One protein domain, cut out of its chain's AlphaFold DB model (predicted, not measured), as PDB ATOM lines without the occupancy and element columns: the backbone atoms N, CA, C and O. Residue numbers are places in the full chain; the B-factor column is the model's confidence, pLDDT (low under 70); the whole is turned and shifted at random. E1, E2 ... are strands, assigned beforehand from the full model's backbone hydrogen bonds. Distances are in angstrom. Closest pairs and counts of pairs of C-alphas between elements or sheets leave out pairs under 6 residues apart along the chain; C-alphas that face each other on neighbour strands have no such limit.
ATOM      1  N   ASN A 197      61.726 100.787  36.967       37.50
ATOM      2  CA  ASN A 197      61.277 102.141  37.374       37.50
ATOM      3  C   ASN A 197      62.511 103.042  37.636       37.50
ATOM      4  O   ASN A 197      63.508 102.558  38.129       37.50
ATOM      5  N   GLN A 198      62.616 104.200  36.956       44.25
ATOM      6  CA  GLN A 198      62.634 105.557  37.558       44.25
ATOM      7  C   GLN A 198      63.928 105.850  38.352       44.25
ATOM      8  O   GLN A 198      63.881 105.913  39.564       44.25
ATOM      9  N   THR A 199      65.103 105.985  37.725       42.91
ATOM     10  CA  THR A 199      65.696 107.326  37.419       42.91
ATOM     11  C   THR A 199      66.879 107.268  36.426       42.91
ATOM     12  O   THR A 199      67.604 108.244  36.238       42.91
ATOM     13  N   GLN A 200      67.088 106.133  35.757       50.72
ATOM     14  CA  GLN A 200      68.281 105.900  34.934       50.72
ATOM     15  C   GLN A 200      68.416 106.897  33.777       50.72
ATOM     16  O   GLN A 200      67.752 106.766  32.744       50.72
ATOM     17  N   LYS A 201      69.338 107.858  33.924       67.94
ATOM     18  CA  LYS A 201      69.702 108.789  32.849       67.94
ATOM     19  C   LYS A 201      70.218 108.022  31.638       67.94
ATOM     20  O   LYS A 201      69.815 108.353  30.537       67.94
ATOM     21  N   TYR A 202      70.991 106.953  31.837       69.44
ATOM     22  CA  TYR A 202      71.422 106.019  30.795       69.44
ATOM     23  C   TYR A 202      71.052 104.579  31.179       69.44
ATOM     24  O   TYR A 202      71.386 104.123  32.265       69.44
ATOM     25  N   ILE A 203      70.384 103.868  30.273       71.25
ATOM     26  CA  ILE A 203      69.921 102.483  30.444       71.25
ATOM     27  C   ILE A 203      70.901 101.500  29.782       71.25
ATOM     28  O   ILE A 203      71.194 100.444  30.337       71.25
ATOM     29  N   GLY A 204      71.419 101.828  28.594       70.94
ATOM     30  CA  GLY A 204      72.374 100.970  27.891       70.94
ATOM     31  C   GLY A 204      72.528 101.251  26.402       70.94
ATOM     32  O   GLY A 204      71.760 102.021  25.833       70.94
ATOM     33  N   ASP A 205      73.516 100.614  25.775       79.31
ATOM     34  CA  ASP A 205      73.700 100.645  24.321       79.31
ATOM     35  C   ASP A 205      72.810  99.567  23.665       79.31
ATOM     36  O   ASP A 205      72.770  98.421  24.111       79.31
ATOM     37  N   GLU A 206      72.092  99.924  22.599       79.81
ATOM     38  CA  GLU A 206      71.245  99.030  21.797       79.81
ATOM     39  C   GLU A 206      71.598  99.150  20.301       79.81
ATOM     40  O   GLU A 206      72.098 100.185  19.854       79.81
ATOM     41  N   PHE A 207      71.267  98.115  19.511       79.62
ATOM     42  CA  PHE A 207      71.449  98.082  18.047       79.62
ATOM     43  C   PHE A 207      72.854  98.520  17.615       79.62
ATOM     44  O   PHE A 207      73.018  99.346  16.719       79.62
ATOM     45  N   ILE A 208      73.859  97.987  18.312       83.62
ATOM     46  CA  ILE A 208      75.260  98.224  17.991       83.62
ATOM     47  C   ILE A 208      75.586  97.421  16.746       83.62
ATOM     48  O   ILE A 208      75.487  96.195  16.756       83.62
ATOM     49  N   VAL A 209      75.995  98.124  15.705       85.81
ATOM     50  CA  VAL A 209      76.484  97.528  14.477       85.81
ATOM     51  C   VAL A 209      77.925  97.958  14.276       85.81
ATOM     52  O   VAL A 209      78.275  99.104  14.556       85.81
ATOM     53  N   GLY A 210      78.786  97.036  13.871       86.50
ATOM     54  CA  GLY A 210      80.200  97.324  13.722       86.50
ATOM     55  C   GLY A 210      80.985  96.124  13.234       86.50
ATOM     56  O   GLY A 210      80.685  94.984  13.584       86.50
ATOM     57  N   GLU A 211      82.015  96.404  12.447       90.31
ATOM     58  CA  GLU A 211      82.871  95.402  11.827       90.31
ATOM     59  C   GLU A 211      84.331  95.879  11.772       90.31
ATOM     60  O   GLU A 211      84.694  96.973  12.224       90.31
ATOM     61  N   LEU A 212      85.194  95.025  11.222       91.94
ATOM     62  CA  LEU A 212      86.576  95.369  10.916       91.94
ATOM     63  C   LEU A 212      86.604  96.430   9.803       91.94
ATOM     64  O   LEU A 212      86.238  96.155   8.667       91.94
ATOM     65  N   ALA A 213      87.083  97.632  10.124       93.88
ATOM     66  CA  ALA A 213      87.287  98.708   9.156       93.88
ATOM     67  C   ALA A 213      88.504  98.436   8.253       93.88
ATOM     68  O   ALA A 213      88.498  98.759   7.070       93.88
ATOM     69  N   GLY A 214      89.562  97.847   8.817       93.00
ATOM     70  CA  GLY A 214      90.782  97.498   8.096       93.00
ATOM     71  C   GLY A 214      91.827  96.859   9.004       93.00
ATOM     72  O   GLY A 214      91.705  96.882  10.232       93.00
ATOM     73  N   PHE A 215      92.865  96.272   8.411       91.81
ATOM     74  CA  PHE A 215      93.945  95.622   9.153       91.81
ATOM     75  C   PHE A 215      95.296  95.721   8.435       91.81
ATOM     76  O   PHE A 215      95.363  95.835   7.213       91.81
ATOM     77  N   ASN A 216      96.376  95.654   9.212       88.62
ATOM     78  CA  ASN A 216      97.759  95.574   8.757       88.62
ATOM     79  C   ASN A 216      98.520  94.565   9.635       88.62
ATOM     80  O   ASN A 216      99.011  94.899  10.721       88.62
ATOM     81  N   ASP A 217      98.600  93.322   9.149       84.50
ATOM     82  CA  ASP A 217      99.045  92.145   9.901       84.50
ATOM     83  C   ASP A 217      98.221  91.945  11.197       84.50
ATOM     84  O   ASP A 217      97.058  91.543  11.167       84.50
ATOM     85  N   ASP A 218      98.839  92.220  12.339       86.25
ATOM     86  CA  ASP A 218      98.336  92.087  13.700       86.25
ATOM     87  C   ASP A 218      97.614  93.340  14.213       86.25
ATOM     88  O   ASP A 218      96.903  93.255  15.213       86.25
ATOM     89  N   TYR A 219      97.755  94.477  13.528       91.88
ATOM     90  CA  TYR A 219      97.090  95.730  13.872       91.88
ATOM     91  C   TYR A 219      95.739  95.828  13.161       91.88
ATOM     92  O   TYR A 219      95.666  95.673  11.941       91.88
ATOM     93  N   LYS A 220      94.662  96.066  13.913       92.56
ATOM     94  CA  LYS A 220      93.280  96.034  13.412       92.56
ATOM     95  C   LYS A 220      92.509  97.259  13.870       92.56
ATOM     96  O   LYS A 220      92.570  97.617  15.046       92.56
ATOM     97  N   ALA A 221      91.744  97.847  12.960       95.06
ATOM     98  CA  ALA A 221      90.842  98.955  13.227       95.06
ATOM     99  C   ALA A 221      89.394  98.504  13.026       95.06
ATOM    100  O   ALA A 221      89.076  97.855  12.032       95.06
ATOM    101  N   TYR A 222      88.521  98.863  13.958       94.88
ATOM    102  CA  TYR A 222      87.095  98.550  13.942       94.88
ATOM    103  C   TYR A 222      86.288  99.836  13.994       94.88
ATOM    104  O   TYR A 222      86.707 100.815  14.622       94.88
ATOM    105  N   TYR A 223      85.116  99.806  13.373       95.56
ATOM    106  CA  TYR A 223      84.121 100.859  13.500       95.56
ATOM    107  C   TYR A 223      82.871 100.302  14.170       95.56
ATOM    108  O   TYR A 223      82.557  99.123  14.044       95.56
ATOM    109  N   PHE A 224      82.160 101.172  14.874       95.06
ATOM    110  CA  PHE A 224      80.870 100.874  15.466       95.06
ATOM    111  C   PHE A 224      79.942 102.071  15.296       95.06
ATOM    112  O   PHE A 224      80.373 103.225  15.366       95.06
ATOM    113  N   ALA A 225      78.657 101.797  15.141       95.12
ATOM    114  CA  ALA A 225      77.575 102.755  15.229       95.12
ATOM    115  C   ALA A 225      76.447 102.142  16.057       95.12
ATOM    116  O   ALA A 225      76.218 100.936  16.028       95.12
ATOM    117  N   GLY A 226      75.737 102.959  16.820       93.75
ATOM    118  CA  GLY A 226      74.658 102.456  17.656       93.75
ATOM    119  C   GLY A 226      73.888 103.570  18.328       93.75
ATOM    120  O   GLY A 226      74.047 104.755  18.006       93.75
ATOM    121  N   ARG A 227      73.042 103.184  19.279       89.81
ATOM    122  CA  ARG A 227      72.329 104.140  20.120       89.81
ATOM    123  C   ARG A 227      72.493 103.815  21.588       89.81
ATOM    124  O   ARG A 227      72.450 102.663  21.994       89.81
ATOM    125  N   GLU A 228      72.596 104.865  22.373       88.56
ATOM    126  CA  GLU A 228      72.413 104.835  23.804       88.56
ATOM    127  C   GLU A 228      70.933 105.063  24.113       88.56
ATOM    128  O   GLU A 228      70.287 105.959  23.557       88.56
ATOM    129  N   VAL A 229      70.400 104.282  25.036       85.75
ATOM    130  CA  VAL A 229      69.069 104.451  25.599       85.75
ATOM    131  C   VAL A 229      69.169 105.242  26.883       85.75
ATOM    132  O   VAL A 229      69.967 104.919  27.756       85.75
ATOM    133  N   HIS A 230      68.315 106.244  27.011       83.44
ATOM    134  CA  HIS A 230      68.253 107.147  28.148       83.44
ATOM    135  C   HIS A 230      66.808 107.271  28.639       83.44
ATOM    136  O   HIS A 230      65.863 107.017  27.886       83.44
ATOM    137  N   LYS A 231      66.620 107.675  29.894       80.00
ATOM    138  CA  LYS A 231      65.314 108.026  30.467       80.00
ATOM    139  C   LYS A 231      65.436 109.391  31.136       80.00
ATOM    140  O   LYS A 231      66.422 109.654  31.814       80.00
ATOM    141  N   ASN A 232      64.475 110.283  30.912       76.56
ATOM    142  CA  ASN A 232      64.448 111.565  31.622       76.56
ATOM    143  C   ASN A 232      63.758 111.431  32.992       76.56
ATOM    144  O   ASN A 232      63.197 110.380  33.311       76.56
ATOM    145  N   ASP A 233      63.752 112.516  33.766       69.75
ATOM    146  CA  ASP A 233      63.180 112.557  35.121       69.75
ATOM    147  C   ASP A 233      61.668 112.254  35.146       69.75
ATOM    148  O   ASP A 233      61.141 111.746  36.131       69.75
ATOM    149  N   LEU A 234      60.966 112.491  34.031       75.62
ATOM    150  CA  LEU A 234      59.546 112.151  33.849       75.62
ATOM    151  C   LEU A 234      59.325 110.695  33.416       75.62
ATOM    152  O   LEU A 234      58.200 110.269  33.162       75.62
ATOM    153  N   GLY A 235      60.398 109.921  33.281       72.38
ATOM    154  CA  GLY A 235      60.348 108.535  32.861       72.38
ATOM    155  C   GLY A 235      60.205 108.318  31.348       72.38
ATOM    156  O   GLY A 235      59.999 107.181  30.917       72.38
ATOM    157  N   VAL A 236      60.334 109.361  30.531       79.19
ATOM    158  CA  VAL A 236      60.252 109.265  29.069       79.19
ATOM    159  C   VAL A 236      61.577 108.741  28.515       79.19
ATOM    160  O   VAL A 236      62.637 109.316  28.774       79.19
ATOM    161  N   LYS A 237      61.513 107.647  27.744       84.94
ATOM    162  CA  LYS A 237      62.668 107.064  27.044       84.94
ATOM    163  C   LYS A 237      63.065 107.958  25.866       84.94
ATOM    164  O   LYS A 237      62.219 108.345  25.062       84.94
ATOM    165  N   PHE A 238      64.352 108.251  25.758       86.94
ATOM    166  CA  PHE A 238      64.945 108.948  24.623       86.94
ATOM    167  C   PHE A 238      66.273 108.299  24.239       86.94
ATOM    168  O   PHE A 238      66.819 107.471  24.965       86.94
ATOM    169  N   PHE A 239      66.777 108.646  23.063       89.31
ATOM    170  CA  PHE A 239      67.925 107.999  22.452       89.31
ATOM    171  C   PHE A 239      68.978 109.029  22.071       89.31
ATOM    172  O   PHE A 239      68.666 110.066  21.467       89.31
ATOM    173  N   LYS A 240      70.228 108.697  22.386       91.25
ATOM    174  CA  LYS A 240      71.413 109.349  21.827       91.25
ATOM    175  C   LYS A 240      72.068 108.383  20.860       91.25
ATOM    176  O   LYS A 240      71.989 107.179  21.046       91.25
ATOM    177  N   TYR A 241      72.704 108.902  19.829       92.81
ATOM    178  CA  TYR A 241      73.335 108.093  18.794       92.81
ATOM    179  C   TYR A 241      74.831 108.301  18.852       92.81
ATOM    180  O   TYR A 241      75.303 109.372  19.256       92.81
ATOM    181  N   TYR A 242      75.569 107.264  18.488       95.12
ATOM    182  CA  TYR A 242      77.012 107.309  18.548       95.12
ATOM    183  C   TYR A 242      77.659 106.602  17.371       95.12
ATOM    184  O   TYR A 242      77.100 105.689  16.763       95.12
ATOM    185  N   THR A 243      78.885 107.029  17.118       96.94
ATOM    186  CA  THR A 243      79.863 106.374  16.258       96.94
ATOM    187  C   THR A 243      81.148 106.215  17.050       96.94
ATOM    188  O   THR A 243      81.528 107.105  17.812       96.94
ATOM    189  N   GLU A 244      81.823 105.090  16.892       96.75
ATOM    190  CA  GLU A 244      83.021 104.764  17.653       96.75
ATOM    191  C   GLU A 244      84.047 104.069  16.767       96.75
ATOM    192  O   GLU A 244      83.704 103.238  15.932       96.75
ATOM    193  N   LEU A 245      85.313 104.418  16.959       97.44
ATOM    194  CA  LEU A 245      86.451 103.768  16.328       97.44
ATOM    195  C   LEU A 245      87.293 103.112  17.411       97.44
ATOM    196  O   LEU A 245      87.550 103.743  18.432       97.44
ATOM    197  N   LYS A 246      87.741 101.874  17.186       95.75
ATOM    198  CA  LYS A 246      88.613 101.145  18.120       95.75
ATOM    199  C   LYS A 246      89.770 100.492  17.397       95.75
ATOM    200  O   LYS A 246      89.627 100.061  16.255       95.75
ATOM    201  N   THR A 247      90.895 100.360  18.086       94.94
ATOM    202  CA  THR A 247      92.077  99.688  17.546       94.94
ATOM    203  C   THR A 247      92.618  98.639  18.489       94.94
ATOM    204  O   THR A 247      92.681  98.830  19.706       94.94
ATOM    205  N   TYR A 248      93.073  97.537  17.905       92.81
ATOM    206  CA  TYR A 248      93.590  96.400  18.641       92.81
ATOM    207  C   TYR A 248      94.844  95.812  17.998       92.81
ATOM    208  O   TYR A 248      95.055  95.940  16.791       92.81
ATOM    209  N   MET A 249      95.641  95.123  18.816       90.12
ATOM    210  CA  MET A 249      96.763  94.294  18.385       90.12
ATOM    211  C   MET A 249      96.484  92.820  18.704       90.12
ATOM    212  O   MET A 249      96.103  92.495  19.829       90.12
ATOM    213  N   GLY A 250      96.686  91.921  17.739       78.31
ATOM    214  CA  GLY A 250      96.600  90.474  17.949       78.31
ATOM    215  C   GLY A 250      96.334  89.667  16.674       78.31
ATOM    216  O   GLY A 250      95.665  90.120  15.742       78.31
ATOM    217  N   SER A 251      96.826  88.427  16.637       58.41
ATOM    218  CA  SER A 251      96.597  87.495  15.529       58.41
ATOM    219  C   SER A 251      95.231  86.814  15.646       58.41
ATOM    220  O   SER A 251      94.856  86.332  16.708       58.41
ATOM    221  N   PHE A 252      94.467  86.746  14.552       45.00
ATOM    222  CA  PHE A 252      93.294  85.863  14.490       45.00
ATOM    223  C   PHE A 252      93.765  84.457  14.075       45.00
ATOM    224  O   PHE A 252      94.653  84.375  13.225       45.00
ATOM    225  N   PRO A 253      93.227  83.360  14.639       41.88
ATOM    226  CA  PRO A 253      92.102  83.273  15.576       41.88
ATOM    227  C   PRO A 253      92.500  83.305  17.066       41.88
ATOM    228  O   PRO A 253      91.712  82.900  17.918       41.88
ATOM    229  N   ALA A 254      93.716  83.737  17.419       46.75
ATOM    230  CA  ALA A 254      94.150  83.732  18.812       46.75
ATOM    231  C   ALA A 254      93.317  84.719  19.658       46.75
ATOM    232  O   ALA A 254      93.240  85.911  19.377       46.75
ATOM    233  N   MET A 255      92.722  84.196  20.733       50.44
ATOM    234  CA  MET A 255      91.792  84.859  21.666       50.44
ATOM    235  C   MET A 255      92.388  86.018  22.493       50.44
ATOM    236  O   MET A 255      91.748  86.489  23.427       50.44
ATOM    237  N   ASN A 256      93.600  86.472  22.172       62.00
ATOM    238  CA  ASN A 256      94.343  87.461  22.951       62.00
ATOM    239  C   ASN A 256      94.507  88.736  22.125       62.00
ATOM    240  O   ASN A 256      95.605  89.089  21.694       62.00
ATOM    241  N   VAL A 257      93.378  89.384  21.862       78.50
ATOM    242  CA  VAL A 257      93.334  90.715  21.267       78.50
ATOM    243  C   VAL A 257      93.514  91.733  22.392       78.50
ATOM    244  O   VAL A 257      92.902  91.613  23.453       78.50
ATOM    245  N   VAL A 258      94.386  92.713  22.179       88.56
ATOM    246  CA  VAL A 258      94.756  93.707  23.189       88.56
ATOM    247  C   VAL A 258      94.436  95.101  22.661       88.56
ATOM    248  O   VAL A 258      94.782  95.421  21.525       88.56
ATOM    249  N   GLU A 259      93.785  95.936  23.477       91.56
ATOM    250  CA  GLU A 259      93.543  97.346  23.139       91.56
ATOM    251  C   GLU A 259      94.866  98.054  22.814       91.56
ATOM    252  O   GLU A 259      95.835  97.973  23.578       91.56
ATOM    253  N   CYS A 260      94.903  98.739  21.672       92.81
ATOM    254  CA  CYS A 260      96.106  99.359  21.131       92.81
ATOM    255  C   CYS A 260      95.931 100.880  21.060       92.81
ATOM    256  O   CYS A 260      95.019 101.326  20.361       92.81
ATOM    257  N   PRO A 261      96.772 101.677  21.750       94.12
ATOM    258  CA  PRO A 261      96.789 103.128  21.602       94.12
ATOM    259  C   PRO A 261      97.138 103.543  20.175       94.12
ATOM    260  O   PRO A 261      98.139 103.082  19.624       94.12
ATOM    261  N   SER A 262      96.330 104.426  19.599       95.81
ATOM    262  CA  SER A 262      96.434 104.855  18.208       95.81
ATOM    263  C   SER A 262      95.975 106.300  18.037       95.81
ATOM    264  O   SER A 262      95.251 106.849  18.872       95.81
ATOM    265  N   VAL A 263      96.380 106.902  16.924       96.38
ATOM    266  CA  VAL A 263      95.832 108.157  16.411       96.38
ATOM    267  C   VAL A 263      94.833 107.826  15.309       96.38
ATOM    268  O   VAL A 263      95.123 107.051  14.395       96.38
ATOM    269  N   PHE A 264      93.651 108.420  15.415       97.69
ATOM    270  CA  PHE A 264      92.542 108.303  14.482       97.69
ATOM    271  C   PHE A 264      92.445 109.612  13.704       97.69
ATOM    272  O   PHE A 264      92.094 110.645  14.277       97.69
ATOM    273  N   THR A 265      92.736 109.570  12.409       97.88
ATOM    274  CA  THR A 265      92.583 110.712  11.504       97.88
ATOM    275  C   THR A 265      91.431 110.419  10.561       97.88
ATOM    276  O   THR A 265      91.565 109.625   9.634       97.88
ATOM    277  N   VAL A 266      90.282 111.035  10.811       97.88
ATOM    278  CA  VAL A 266      89.062 110.840  10.029       97.88
ATOM    279  C   VAL A 266      88.915 111.973   9.020       97.88
ATOM    280  O   VAL A 266      89.034 113.144   9.375       97.88
ATOM    281  N   GLN A 267      88.649 111.625   7.762       97.50
ATOM    282  CA  GLN A 267      88.360 112.595   6.713       97.50
ATOM    283  C   GLN A 267      86.921 113.110   6.831       97.50
ATOM    284  O   GLN A 267      85.987 112.333   7.080       97.50
ATOM    285  N   ASP A 268      86.747 114.408   6.573       94.12
ATOM    286  CA  ASP A 268      85.446 115.071   6.510       94.12
ATOM    287  C   ASP A 268      84.455 114.310   5.618       94.12
ATOM    288  O   ASP A 268      84.778 113.844   4.523       94.12
ATOM    289  N   GLY A 269      83.221 114.182   6.105       92.25
ATOM    290  CA  GLY A 269      82.150 113.446   5.429       92.25
ATOM    291  C   GLY A 269      82.045 111.966   5.811       92.25
ATOM    292  O   GLY A 269      81.061 111.333   5.428       92.25
ATOM    293  N   SER A 270      82.984 111.416   6.588       96.75
ATOM    294  CA  SER A 270      82.853 110.078   7.188       96.75
ATOM    295  C   SER A 270      81.754 110.054   8.247       96.75
ATOM    296  O   SER A 270      81.804 110.807   9.221       96.75
ATOM    297  N   LYS A 271      80.752 109.191   8.076       95.94
ATOM    298  CA  LYS A 271      79.544 109.180   8.909       95.94
ATOM    299  C   LYS A 271      78.824 107.836   8.895       95.94
ATOM    300  O   LYS A 271      78.881 107.101   7.910       95.94
ATOM    301  N   ALA A 272      78.088 107.567   9.967       95.00
ATOM    302  CA  ALA A 272      77.076 106.518  10.019       95.00
ATOM    303  C   ALA A 272      75.682 107.129   9.822       95.00
ATOM    304  O   ALA A 272      75.365 108.178  10.395       95.00
ATOM    305  N   GLY A 273      74.867 106.485   8.998       92.38
ATOM    306  CA  GLY A 273      73.478 106.830   8.732       92.38
ATOM    307  C   GLY A 273      72.514 106.056   9.622       92.38
ATOM    308  O   GLY A 273      72.721 104.876   9.903       92.38
ATOM    309  N   PHE A 274      71.446 106.726  10.047       91.81
ATOM    310  CA  PHE A 274      70.426 106.152  10.918       91.81
ATOM    311  C   PHE A 274      69.037 106.298  10.296       91.81
ATOM    312  O   PHE A 274      68.693 107.362   9.774       91.81
ATOM    313  N   ALA A 275      68.223 105.246  10.391       89.06
ATOM    314  CA  ALA A 275      66.835 105.226   9.920       89.06
ATOM    315  C   ALA A 275      65.911 104.536  10.937       89.06
ATOM    316  O   ALA A 275      66.383 103.865  11.858       89.06
ATOM    317  N   GLN A 276      64.596 104.752  10.835       83.25
ATOM    318  CA  GLN A 276      63.650 104.027  11.687       83.25
ATOM    319  C   GLN A 276      63.641 102.563  11.257       83.25
ATOM    320  O   GLN A 276      63.653 102.254  10.065       83.25
ATOM    321  N   SER A 277      63.636 101.643  12.223       65.19
ATOM    322  CA  SER A 277      63.536 100.230  11.880       65.19
ATOM    323  C   SER A 277      62.193  99.989  11.181       65.19
ATOM    324  O   SER A 277      61.148 100.290  11.755       65.19
ATOM    325  N   LYS A 278      62.249  99.430   9.958       57.16
ATOM    326  CA  LYS A 278      61.149  99.121   9.007       57.16
ATOM    327  C   LYS A 278      60.920 100.110   7.857       57.16
ATOM    328  O   LYS A 278      60.144  99.763   6.967       57.16
ATOM    329  N   ASP A 279      61.602 101.253   7.807       52.69
ATOM    330  CA  ASP A 279      61.505 102.139   6.642       52.69
ATOM    331  C   ASP A 279      62.446 101.694   5.513       52.69
ATOM    332  O   ASP A 279      63.554 101.205   5.732       52.69
ATOM    333  N   ASN A 280      61.939 101.817   4.289       48.75
ATOM    334  CA  ASN A 280      62.537 101.377   3.034       48.75
ATOM    335  C   ASN A 280      64.035 101.771   2.949       48.75
ATOM    336  O   ASN A 280      64.333 102.964   3.022       48.75
ATOM    337  N   PRO A 281      64.987 100.839   2.723       49.38
ATOM    338  CA  PRO A 281      66.438 101.106   2.717       49.38
ATOM    339  C   PRO A 281      66.928 101.974   1.535       49.38
ATOM    340  O   PRO A 281      68.118 101.978   1.221       49.38
ATOM    341  N   PHE A 282      66.008 102.665   0.854       46.47
ATOM    342  CA  PHE A 282      66.230 103.543  -0.294       46.47
ATOM    343  C   PHE A 282      65.924 105.022   0.001       46.47
ATOM    344  O   PHE A 282      66.036 105.836  -0.912       46.47
ATOM    345  N   SER A 283      65.530 105.396   1.225       51.59
ATOM    346  CA  SER A 283      65.449 106.813   1.605       51.59
ATOM    347  C   SER A 283      66.803 107.326   2.097       51.59
ATOM    348  O   SER A 283      67.550 106.586   2.741       51.59
ATOM    349  N   ASP A 284      67.085 108.608   1.856       66.88
ATOM    350  CA  ASP A 284      68.150 109.337   2.547       66.88
ATOM    351  C   ASP A 284      68.092 109.050   4.055       66.88
ATOM    352  O   ASP A 284      67.005 108.912   4.630       66.88
ATOM    353  N   TYR A 285      69.254 108.924   4.704       80.12
ATOM    354  CA  TYR A 285      69.315 108.714   6.150       80.12
ATOM    355  C   TYR A 285      68.431 109.742   6.863       80.12
ATOM    356  O   TYR A 285      68.533 110.937   6.582       80.12
ATOM    357  N   ALA A 286      67.624 109.313   7.839       86.44
ATOM    358  CA  ALA A 286      66.824 110.252   8.627       86.44
ATOM    359  C   ALA A 286      67.723 111.290   9.323       86.44
ATOM    360  O   ALA A 286      67.323 112.429   9.563       86.44
ATOM    361  N   PHE A 287      68.942 110.875   9.671       90.44
ATOM    362  CA  PHE A 287      70.068 111.721  10.047       90.44
ATOM    363  C   PHE A 287      71.360 110.892  10.027       90.44
ATOM    364  O   PHE A 287      71.335 109.668   9.907       90.44
ATOM    365  N   SER A 288      72.498 111.557  10.204       92.88
ATOM    366  CA  SER A 288      73.807 110.907  10.286       92.88
ATOM    367  C   SER A 288      74.645 111.443  11.439       92.88
ATOM    368  O   SER A 288      74.516 112.617  11.786       92.88
ATOM    369  N   TYR A 289      75.540 110.612  11.974       94.94
ATOM    370  CA  TYR A 289      76.550 111.006  12.959       94.94
ATOM    371  C   TYR A 289      77.957 110.853  12.372       94.94
ATOM    372  O   TYR A 289      78.232 109.820  11.760       94.94
ATOM    373  N   PRO A 290      78.836 111.860  12.523       96.38
ATOM    374  CA  PRO A 290      80.194 111.799  12.009       96.38
ATOM    375  C   PRO A 290      81.079 110.897  12.869       96.38
ATOM    376  O   PRO A 290      81.032 110.958  14.097       96.38
ATOM    377  N   PHE A 291      81.967 110.147  12.221       97.31
ATOM    378  CA  PHE A 291      83.157 109.647  12.906       97.31
ATOM    379  C   PHE A 291      84.100 110.829  13.172       97.31
ATOM    380  O   PHE A 291      84.200 111.733  12.344       97.31
ATOM    381  N   ILE A 292      84.778 110.842  14.321       97.31
ATOM    382  CA  ILE A 292      85.661 111.950  14.713       97.31
ATOM    383  C   ILE A 292      87.109 111.484  14.836       97.31
ATOM    384  O   ILE A 292      87.379 110.341  15.209       97.31
ATOM    385  N   SER A 293      88.028 112.402  14.553       97.75
ATOM    386  CA  SER A 293      89.451 112.229  14.834       97.75
ATOM    387  C   SER A 293      89.731 112.287  16.337       97.75
ATOM    388  O   SER A 293      88.993 112.913  17.100       97.75
ATOM    389  N   GLY A 294      90.821 111.661  16.769       95.62
ATOM    390  CA  GLY A 294      91.248 111.667  18.166       95.62
ATOM    391  C   GLY A 294      92.433 110.743  18.420       95.62
ATOM    392  O   GLY A 294      92.998 110.174  17.491       95.62
ATOM    393  N   THR A 295      92.790 110.567  19.689       93.12
ATOM    394  CA  THR A 295      93.882 109.681  20.115       93.12
ATOM    395  C   THR A 295      93.414 108.820  21.279       93.12
ATOM    396  O   THR A 295      92.749 109.311  22.190       93.12
ATOM    397  N   GLY A 296      93.769 107.537  21.270       93.25
ATOM    398  CA  GLY A 296      93.433 106.597  22.334       93.25
ATOM    399  C   GLY A 296      93.331 105.166  21.837       93.25
ATOM    400  O   GLY A 296      93.830 104.828  20.775       93.25
ATOM    401  N   VAL A 297      92.687 104.307  22.618       90.88
ATOM    402  CA  VAL A 297      92.324 102.945  22.175       90.88
ATOM    403  C   VAL A 297      90.921 102.895  21.563       90.88
ATOM    404  O   VAL A 297      90.583 101.968  20.829       90.88
ATOM    405  N   SER A 298      90.111 103.910  21.879       93.56
ATOM    406  CA  SER A 298      88.790 104.163  21.326       93.56
ATOM    407  C   SER A 298      88.574 105.670  21.193       93.56
ATOM    408  O   SER A 298      89.018 106.434  22.056       93.56
ATOM    409  N   VAL A 299      87.866 106.085  20.146       94.31
ATOM    410  CA  VAL A 299      87.349 107.443  19.972       94.31
ATOM    411  C   VAL A 299      85.863 107.342  19.651       94.31
ATOM    412  O   VAL A 299      85.482 106.748  18.643       94.31
ATOM    413  N   ARG A 300      85.018 107.921  20.508       93.56
ATOM    414  CA  ARG A 300      83.556 107.866  20.387       93.56
ATOM    415  C   ARG A 300      82.979 109.272  20.255       93.56
ATOM    416  O   ARG A 300      83.181 110.107  21.134       93.56
ATOM    417  N   TYR A 301      82.209 109.506  19.197       94.31
ATOM    418  CA  TYR A 301      81.341 110.675  19.077       94.31
ATOM    419  C   TYR A 301      79.930 110.302  19.510       94.31
ATOM    420  O   TYR A 301      79.424 109.243  19.145       94.31
ATOM    421  N   ARG A 302      79.290 111.173  20.293       91.38
ATOM    422  CA  ARG A 302      77.932 110.969  20.802       91.38
ATOM    423  C   ARG A 302      77.122 112.238  20.656       91.38
ATOM    424  O   ARG A 302      77.634 113.327  20.905       91.38
ATOM    425  N   GLY A 303      75.837 112.098  20.368       87.25
ATOM    426  CA  GLY A 303      74.927 113.227  20.479       87.25
ATOM    427  C   GLY A 303      73.484 112.903  20.139       87.25
ATOM    428  O   GLY A 303      73.085 111.749  20.001       87.25
ATOM    429  N   GLY A 304      72.710 113.971  19.955       80.94
ATOM    430  CA  GLY A 304      71.263 113.900  19.752       80.94
ATOM    431  C   GLY A 304      70.492 113.738  21.050       80.94
ATOM    432  O   GLY A 304      71.079 113.523  22.099       80.94
ATOM    433  N   ASN A 305      69.175 113.876  20.938       84.75
ATOM    434  CA  ASN A 305      68.171 113.578  21.957       84.75
ATOM    435  C   ASN A 305      66.858 113.338  21.196       84.75
ATOM    436  O   ASN A 305      66.116 114.281  20.923       84.75
ATOM    437  N   LYS A 306      66.620 112.107  20.732       84.19
ATOM    438  CA  LYS A 306      65.415 111.772  19.950       84.19
ATOM    439  C   LYS A 306      64.533 110.824  20.748       84.19
ATOM    440  O   LYS A 306      65.037 109.857  21.294       84.19
ATOM    441  N   ASN A 307      63.226 111.061  20.769       85.25
ATOM    442  CA  ASN A 307      62.268 110.153  21.419       85.25
ATOM    443  C   ASN A 307      61.899 108.960  20.524       85.25
ATOM    444  O   ASN A 307      61.403 107.944  20.999       85.25
ATOM    445  N   THR A 308      62.167 109.073  19.223       85.06
ATOM    446  CA  THR A 308      62.021 107.971  18.273       85.06
ATOM    447  C   THR A 308      63.319 107.186  18.178       85.06
ATOM    448  O   THR A 308      64.413 107.759  18.155       85.06
ATOM    449  N   ALA A 309      63.175 105.868  18.118       87.94
ATOM    450  CA  ALA A 309      64.267 104.920  18.067       87.94
ATOM    451  C   ALA A 309      64.689 104.688  16.606       87.94
ATOM    452  O   ALA A 309      63.899 104.196  15.804       87.94
ATOM    453  N   TYR A 310      65.933 105.017  16.275       89.12
ATOM    454  CA  TYR A 310      66.540 104.756  14.969       89.12
ATOM    455  C   TYR A 310      67.623 103.683  15.112       89.12
ATOM    456  O   TYR A 310      68.085 103.414  16.224       89.12
ATOM    457  N   VAL A 311      68.004 103.046  14.014       90.44
ATOM    458  CA  VAL A 311      69.059 102.028  13.960       90.44
ATOM    459  C   VAL A 311      70.094 102.417  12.904       90.44
ATOM    460  O   VAL A 311      69.725 103.113  11.950       90.44
ATOM    461  N   PRO A 312      71.369 102.022  13.065       90.62
ATOM    462  CA  PRO A 312      72.347 102.136  11.988       90.62
ATOM    463  C   PRO A 312      71.865 101.351  10.762       90.62
ATOM    464  O   PRO A 312      71.346 100.250  10.917       90.62
ATOM    465  N   VAL A 313      72.014 101.923   9.566       90.00
ATOM    466  CA  VAL A 313      71.617 101.271   8.294       90.00
ATOM    467  C   VAL A 313      72.727 101.255   7.238       90.00
ATOM    468  O   VAL A 313      72.545 100.756   6.129       90.00
ATOM    469  N   GLY A 314      73.877 101.838   7.559       90.12
ATOM    470  CA  GLY A 314      75.014 101.958   6.659       90.12
ATOM    471  C   GLY A 314      75.757 103.270   6.852       90.12
ATOM    472  O   GLY A 314      75.426 104.079   7.722       90.12
ATOM    473  N   GLY A 315      76.777 103.494   6.038       92.62
ATOM    474  CA  GLY A 315      77.607 104.679   6.151       92.62
ATOM    475  C   GLY A 315      78.841 104.627   5.272       92.62
ATOM    476  O   GLY A 315      79.006 103.757   4.418       92.62
ATOM    477  N   ASN A 316      79.718 105.594   5.501       95.19
ATOM    478  CA  ASN A 316      81.022 105.657   4.870       95.19
ATOM    479  C   ASN A 316      82.081 106.069   5.893       95.19
ATOM    480  O   ASN A 316      81.843 106.933   6.740       95.19
ATOM    481  N   LEU A 317      83.261 105.471   5.797       97.12
ATOM    482  CA  LEU A 317      84.402 105.740   6.657       97.12
ATOM    483  C   LEU A 317      85.654 105.889   5.797       97.12
ATOM    484  O   LEU A 317      86.158 104.914   5.247       97.12
ATOM    485  N   LYS A 318      86.163 107.118   5.724       97.88
ATOM    486  CA  LYS A 318      87.487 107.433   5.194       97.88
ATOM    487  C   LYS A 318      88.369 107.862   6.352       97.88
ATOM    488  O   LYS A 318      88.154 108.925   6.937       97.88
ATOM    489  N   ALA A 319      89.313 107.014   6.734       97.69
ATOM    490  CA  ALA A 319      90.139 107.261   7.905       97.69
ATOM    491  C   ALA A 319      91.516 106.609   7.793       97.69
ATOM    492  O   ALA A 319      91.679 105.548   7.190       97.69
ATOM    493  N   THR A 320      92.483 107.231   8.452       98.06
ATOM    494  CA  THR A 320      93.821 106.697   8.668       98.06
ATOM    495  C   THR A 320      94.005 106.424  10.155       98.06
ATOM    496  O   THR A 320      93.788 107.299  10.995       98.06
ATOM    497  N   PHE A 321      94.416 105.204  10.482       97.56
ATOM    498  CA  PHE A 321      94.704 104.762  11.840       97.56
ATOM    499  C   PHE A 321      96.200 104.523  11.954       97.56
ATOM    500  O   PHE A 321      96.728 103.655  11.257       97.56
ATOM    501  N   THR A 322      96.881 105.236  12.847       95.19
ATOM    502  CA  THR A 322      98.326 105.068  13.048       95.19
ATOM    503  C   THR A 322      98.661 104.719  14.483       95.19
ATOM    504  O   THR A 322      98.007 105.162  15.423       95.19
ATOM    505  N   THR A 323      99.706 103.921  14.661       92.62
ATOM    506  CA  THR A 323     100.299 103.674  15.973       92.62
ATOM    507  C   THR A 323     101.807 103.506  15.838       92.62
ATOM    508  O   THR A 323     102.304 103.010  14.821       92.62
ATOM    509  N   THR A 324     102.534 103.924  16.870       90.31
ATOM    510  CA  THR A 324     103.979 103.723  16.988       90.31
ATOM    511  C   THR A 324     104.242 103.012  18.302       90.31
ATOM    512  O   THR A 324     104.023 103.583  19.367       90.31
ATOM    513  N   LEU A 325     104.695 101.761  18.223       88.62
ATOM    514  CA  LEU A 325     104.938 100.911  19.388       88.62
ATOM    515  C   LEU A 325     106.335 100.309  19.311       88.62
ATOM    516  O   LEU A 325     106.679  99.611  18.358       88.62
ATOM    517  N   GLY A 326     107.157 100.574  20.318       85.44
ATOM    518  CA  GLY A 326     108.532 100.092  20.396       85.44
ATOM    519  C   GLY A 326     109.393 100.611  19.246       85.44
ATOM    520  O   GLY A 326     110.289  99.900  18.795       85.44
ATOM    521  N   GLY A 327     109.078 101.803  18.728       84.25
ATOM    522  CA  GLY A 327     109.711 102.384  17.541       84.25
ATOM    523  C   GLY A 327     109.272 101.772  16.205       84.25
ATOM    524  O   GLY A 327     109.883 102.070  15.178       84.25
ATOM    525  N   VAL A 328     108.233 100.925  16.196       86.00
ATOM    526  CA  VAL A 328     107.635 100.349  14.982       86.00
ATOM    527  C   VAL A 328     106.364 101.110  14.624       86.00
ATOM    528  O   VAL A 328     105.405 101.113  15.392       86.00
ATOM    529  N   PHE A 329     106.350 101.722  13.441       89.31
ATOM    530  CA  PHE A 329     105.173 102.393  12.891       89.31
ATOM    531  C   PHE A 329     104.242 101.403  12.185       89.31
ATOM    532  O   PHE A 329     104.690 100.570  11.387       89.31
ATOM    533  N   LYS A 330     102.942 101.527  12.448       91.06
ATOM    534  CA  LYS A 330     101.862 100.801  11.778       91.06
ATOM    535  C   LYS A 330     100.805 101.794  11.320       91.06
ATOM    536  O   LYS A 330     100.452 102.717  12.049       91.06
ATOM    537  N   GLU A 331     100.276 101.553  10.128       94.25
ATOM    538  CA  GLU A 331      99.245 102.381   9.512       94.25
ATOM    539  C   GLU A 331      98.203 101.502   8.823       94.25
ATOM    540  O   GLU A 331      98.544 100.489   8.202       94.25
ATOM    541  N   ILE A 332      96.939 101.900   8.941       96.06
ATOM    542  CA  ILE A 332      95.812 101.372   8.175       96.06
ATOM    543  C   ILE A 332      95.126 102.574   7.531       96.06
ATOM    544  O   ILE A 332      94.694 103.479   8.239       96.06
ATOM    545  N   ASN A 333      95.002 102.562   6.207       97.06
ATOM    546  CA  ASN A 333      94.170 103.508   5.471       97.06
ATOM    547  C   ASN A 333      92.888 102.791   5.056       97.06
ATOM    548  O   ASN A 333      92.948 101.698   4.495       97.06
ATOM    549  N   VAL A 334      91.746 103.398   5.350       96.31
ATOM    550  CA  VAL A 334      90.422 102.845   5.063       96.31
ATOM    551  C   VAL A 334      89.654 103.829   4.193       96.31
ATOM    552  O   VAL A 334      89.619 105.021   4.487       96.31
ATOM    553  N   ASP A 335      89.019 103.302   3.150       96.25
ATOM    554  CA  ASP A 335      87.966 103.955   2.371       96.25
ATOM    555  C   ASP A 335      86.829 102.938   2.218       96.25
ATOM    556  O   ASP A 335      86.828 102.102   1.315       96.25
ATOM    557  N   LEU A 336      85.937 102.927   3.206       93.62
ATOM    558  CA  LEU A 336      84.878 101.936   3.362       93.62
ATOM    559  C   LEU A 336      83.517 102.587   3.121       93.62
ATOM    560  O   LEU A 336      83.218 103.645   3.674       93.62
ATOM    561  N   VAL A 337      82.663 101.902   2.367       91.44
ATOM    562  CA  VAL A 337      81.217 102.142   2.321       91.44
ATOM    563  C   VAL A 337      80.546 100.845   2.747       91.44
ATOM    564  O   VAL A 337      80.877  99.788   2.216       91.44
ATOM    565  N   TYR A 338      79.638 100.920   3.713       86.31
ATOM    566  CA  TYR A 338      79.004  99.747   4.315       86.31
ATOM    567  C   TYR A 338      77.490  99.929   4.415       86.31
ATOM    568  O   TYR A 338      76.977 101.055   4.395       86.31
ATOM    569  N   LYS A 339      76.778  98.803   4.494       84.12
ATOM    570  CA  LYS A 339      75.322  98.721   4.597       84.12
ATOM    571  C   LYS A 339      74.956  97.585   5.546       84.12
ATOM    572  O   LYS A 339      75.604  96.546   5.491       84.12
ATOM    573  N   GLU A 340      73.918  97.810   6.346       78.12
ATOM    574  CA  GLU A 340      73.457  96.911   7.415       78.12
ATOM    575  C   GLU A 340      72.068  96.325   7.154       78.12
ATOM    576  O   GLU A 340      71.251  97.011   6.486       78.12
TER     577      GLU A 340
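This is residues 197 to 340 of the 340 residues of an uncharacterized protein of Flavobacterium sp. LM4 (UniProt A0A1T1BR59). Two twisted sheets form a sandwich, only partly face to face and with their strands crossed at 42 degrees: the long hairpin strands E1, E2 and E3, with E8 beside E3, make one layer, and E4, E5, E6, E7, E9 and E10 make the other. In the second layer the long hairpin of E9 and E10 runs along one side, while the short strands E5 with E6 and E4 with E7 pair in two groups along the other side of E9. The printed part has 144 residues with ten named strands, E1 to E10 in order along the chain, and no named helix, an all-strand class; the first sheet has the order E1, E2, E3, E8, all antiparallel, and the second is branched, its neighbour pairs antiparallel too. The whole is compact, with a radius of gyration of the C-alphas of 16.6 A, and the C-alphas span 53 by 36 by 28 A.

E1, residues 202 to 216, and E2, residues 219 to 231, form a hairpin, with N 209 and O 225 at 2.8 A. E2 and E3, residues 237 to 249, form the next hairpin, with N 224 and O 244 at 2.8 A. E1, E2 and E3 are a meander, each strand the antiparallel neighbour of the one before. E8, residues 298 to 306, is the antiparallel neighbour of E3, with N 243 and O 301 at 3.0 A, and E1 and E8 are the edge strands of this sheet. In the branched sheet, E4, residues 262 to 266, has E7, residues 294 to 296, on one side, with N 264 and O 294 at 2.8 A, and E9, residues 310 to 325, on the other, with N 263 and O 322 at 2.8 A. E5, residues 271 to 276, forms a hairpin with E6, residues 287 to 290, with N 272 and O 289 at 2.9 A. E5 is also the antiparallel neighbour of E9, with N 273 and O 314 at 2.8 A. E4 and E5 lie on one side of E9, and E10, residues 328 to 339, lies on the other; E9 and E10 form a hairpin, with N 321 and O 332 at 2.8 A. E9 bends by 73 degrees at residue 314. Between the sheets, the closest C-alphas of E1 and E10 are those of Phe 215 and Ile 332, 6.1 A apart. Those of E2 and E9 are Gly 226 and Pro 312, 6.1 A apart. E1 and E8 are apart, and so are E3 and E10.

E1 begins at C-alpha 202, at (71.422, 106.019, 30.795), measures 35.9 A from first to last C-alpha and bends by 65 degrees at residue 207. E2 measures 37.9 A, E3 37.4 A and E8 24.6 A. E4, E5, E6 and E7 are shorter. E9, the longest strand with 16 residues, begins at C-alpha 310, at (66.540, 104.756, 14.969), and measures 38.8 A. E10 measures 34.0 A, bends by 50 degrees at residue 335 and ends at C-alpha 339, at (75.322, 98.721, 4.597).

The C-alphas farthest apart are those of Leu 234 and Gly 327, at 53.6 A. The printed part has no cut and ends at residue 340, the chain's last. The link from E3 to E4, residues 250 to 261, is long; its residues 258 to 259 pair antiparallel with residues 248 to 249 of E3. Mean pLDDT of the printed part is 84.9, and it is under 70 at residues 197 to 202, 233, 251 to 256 and 277 to 284.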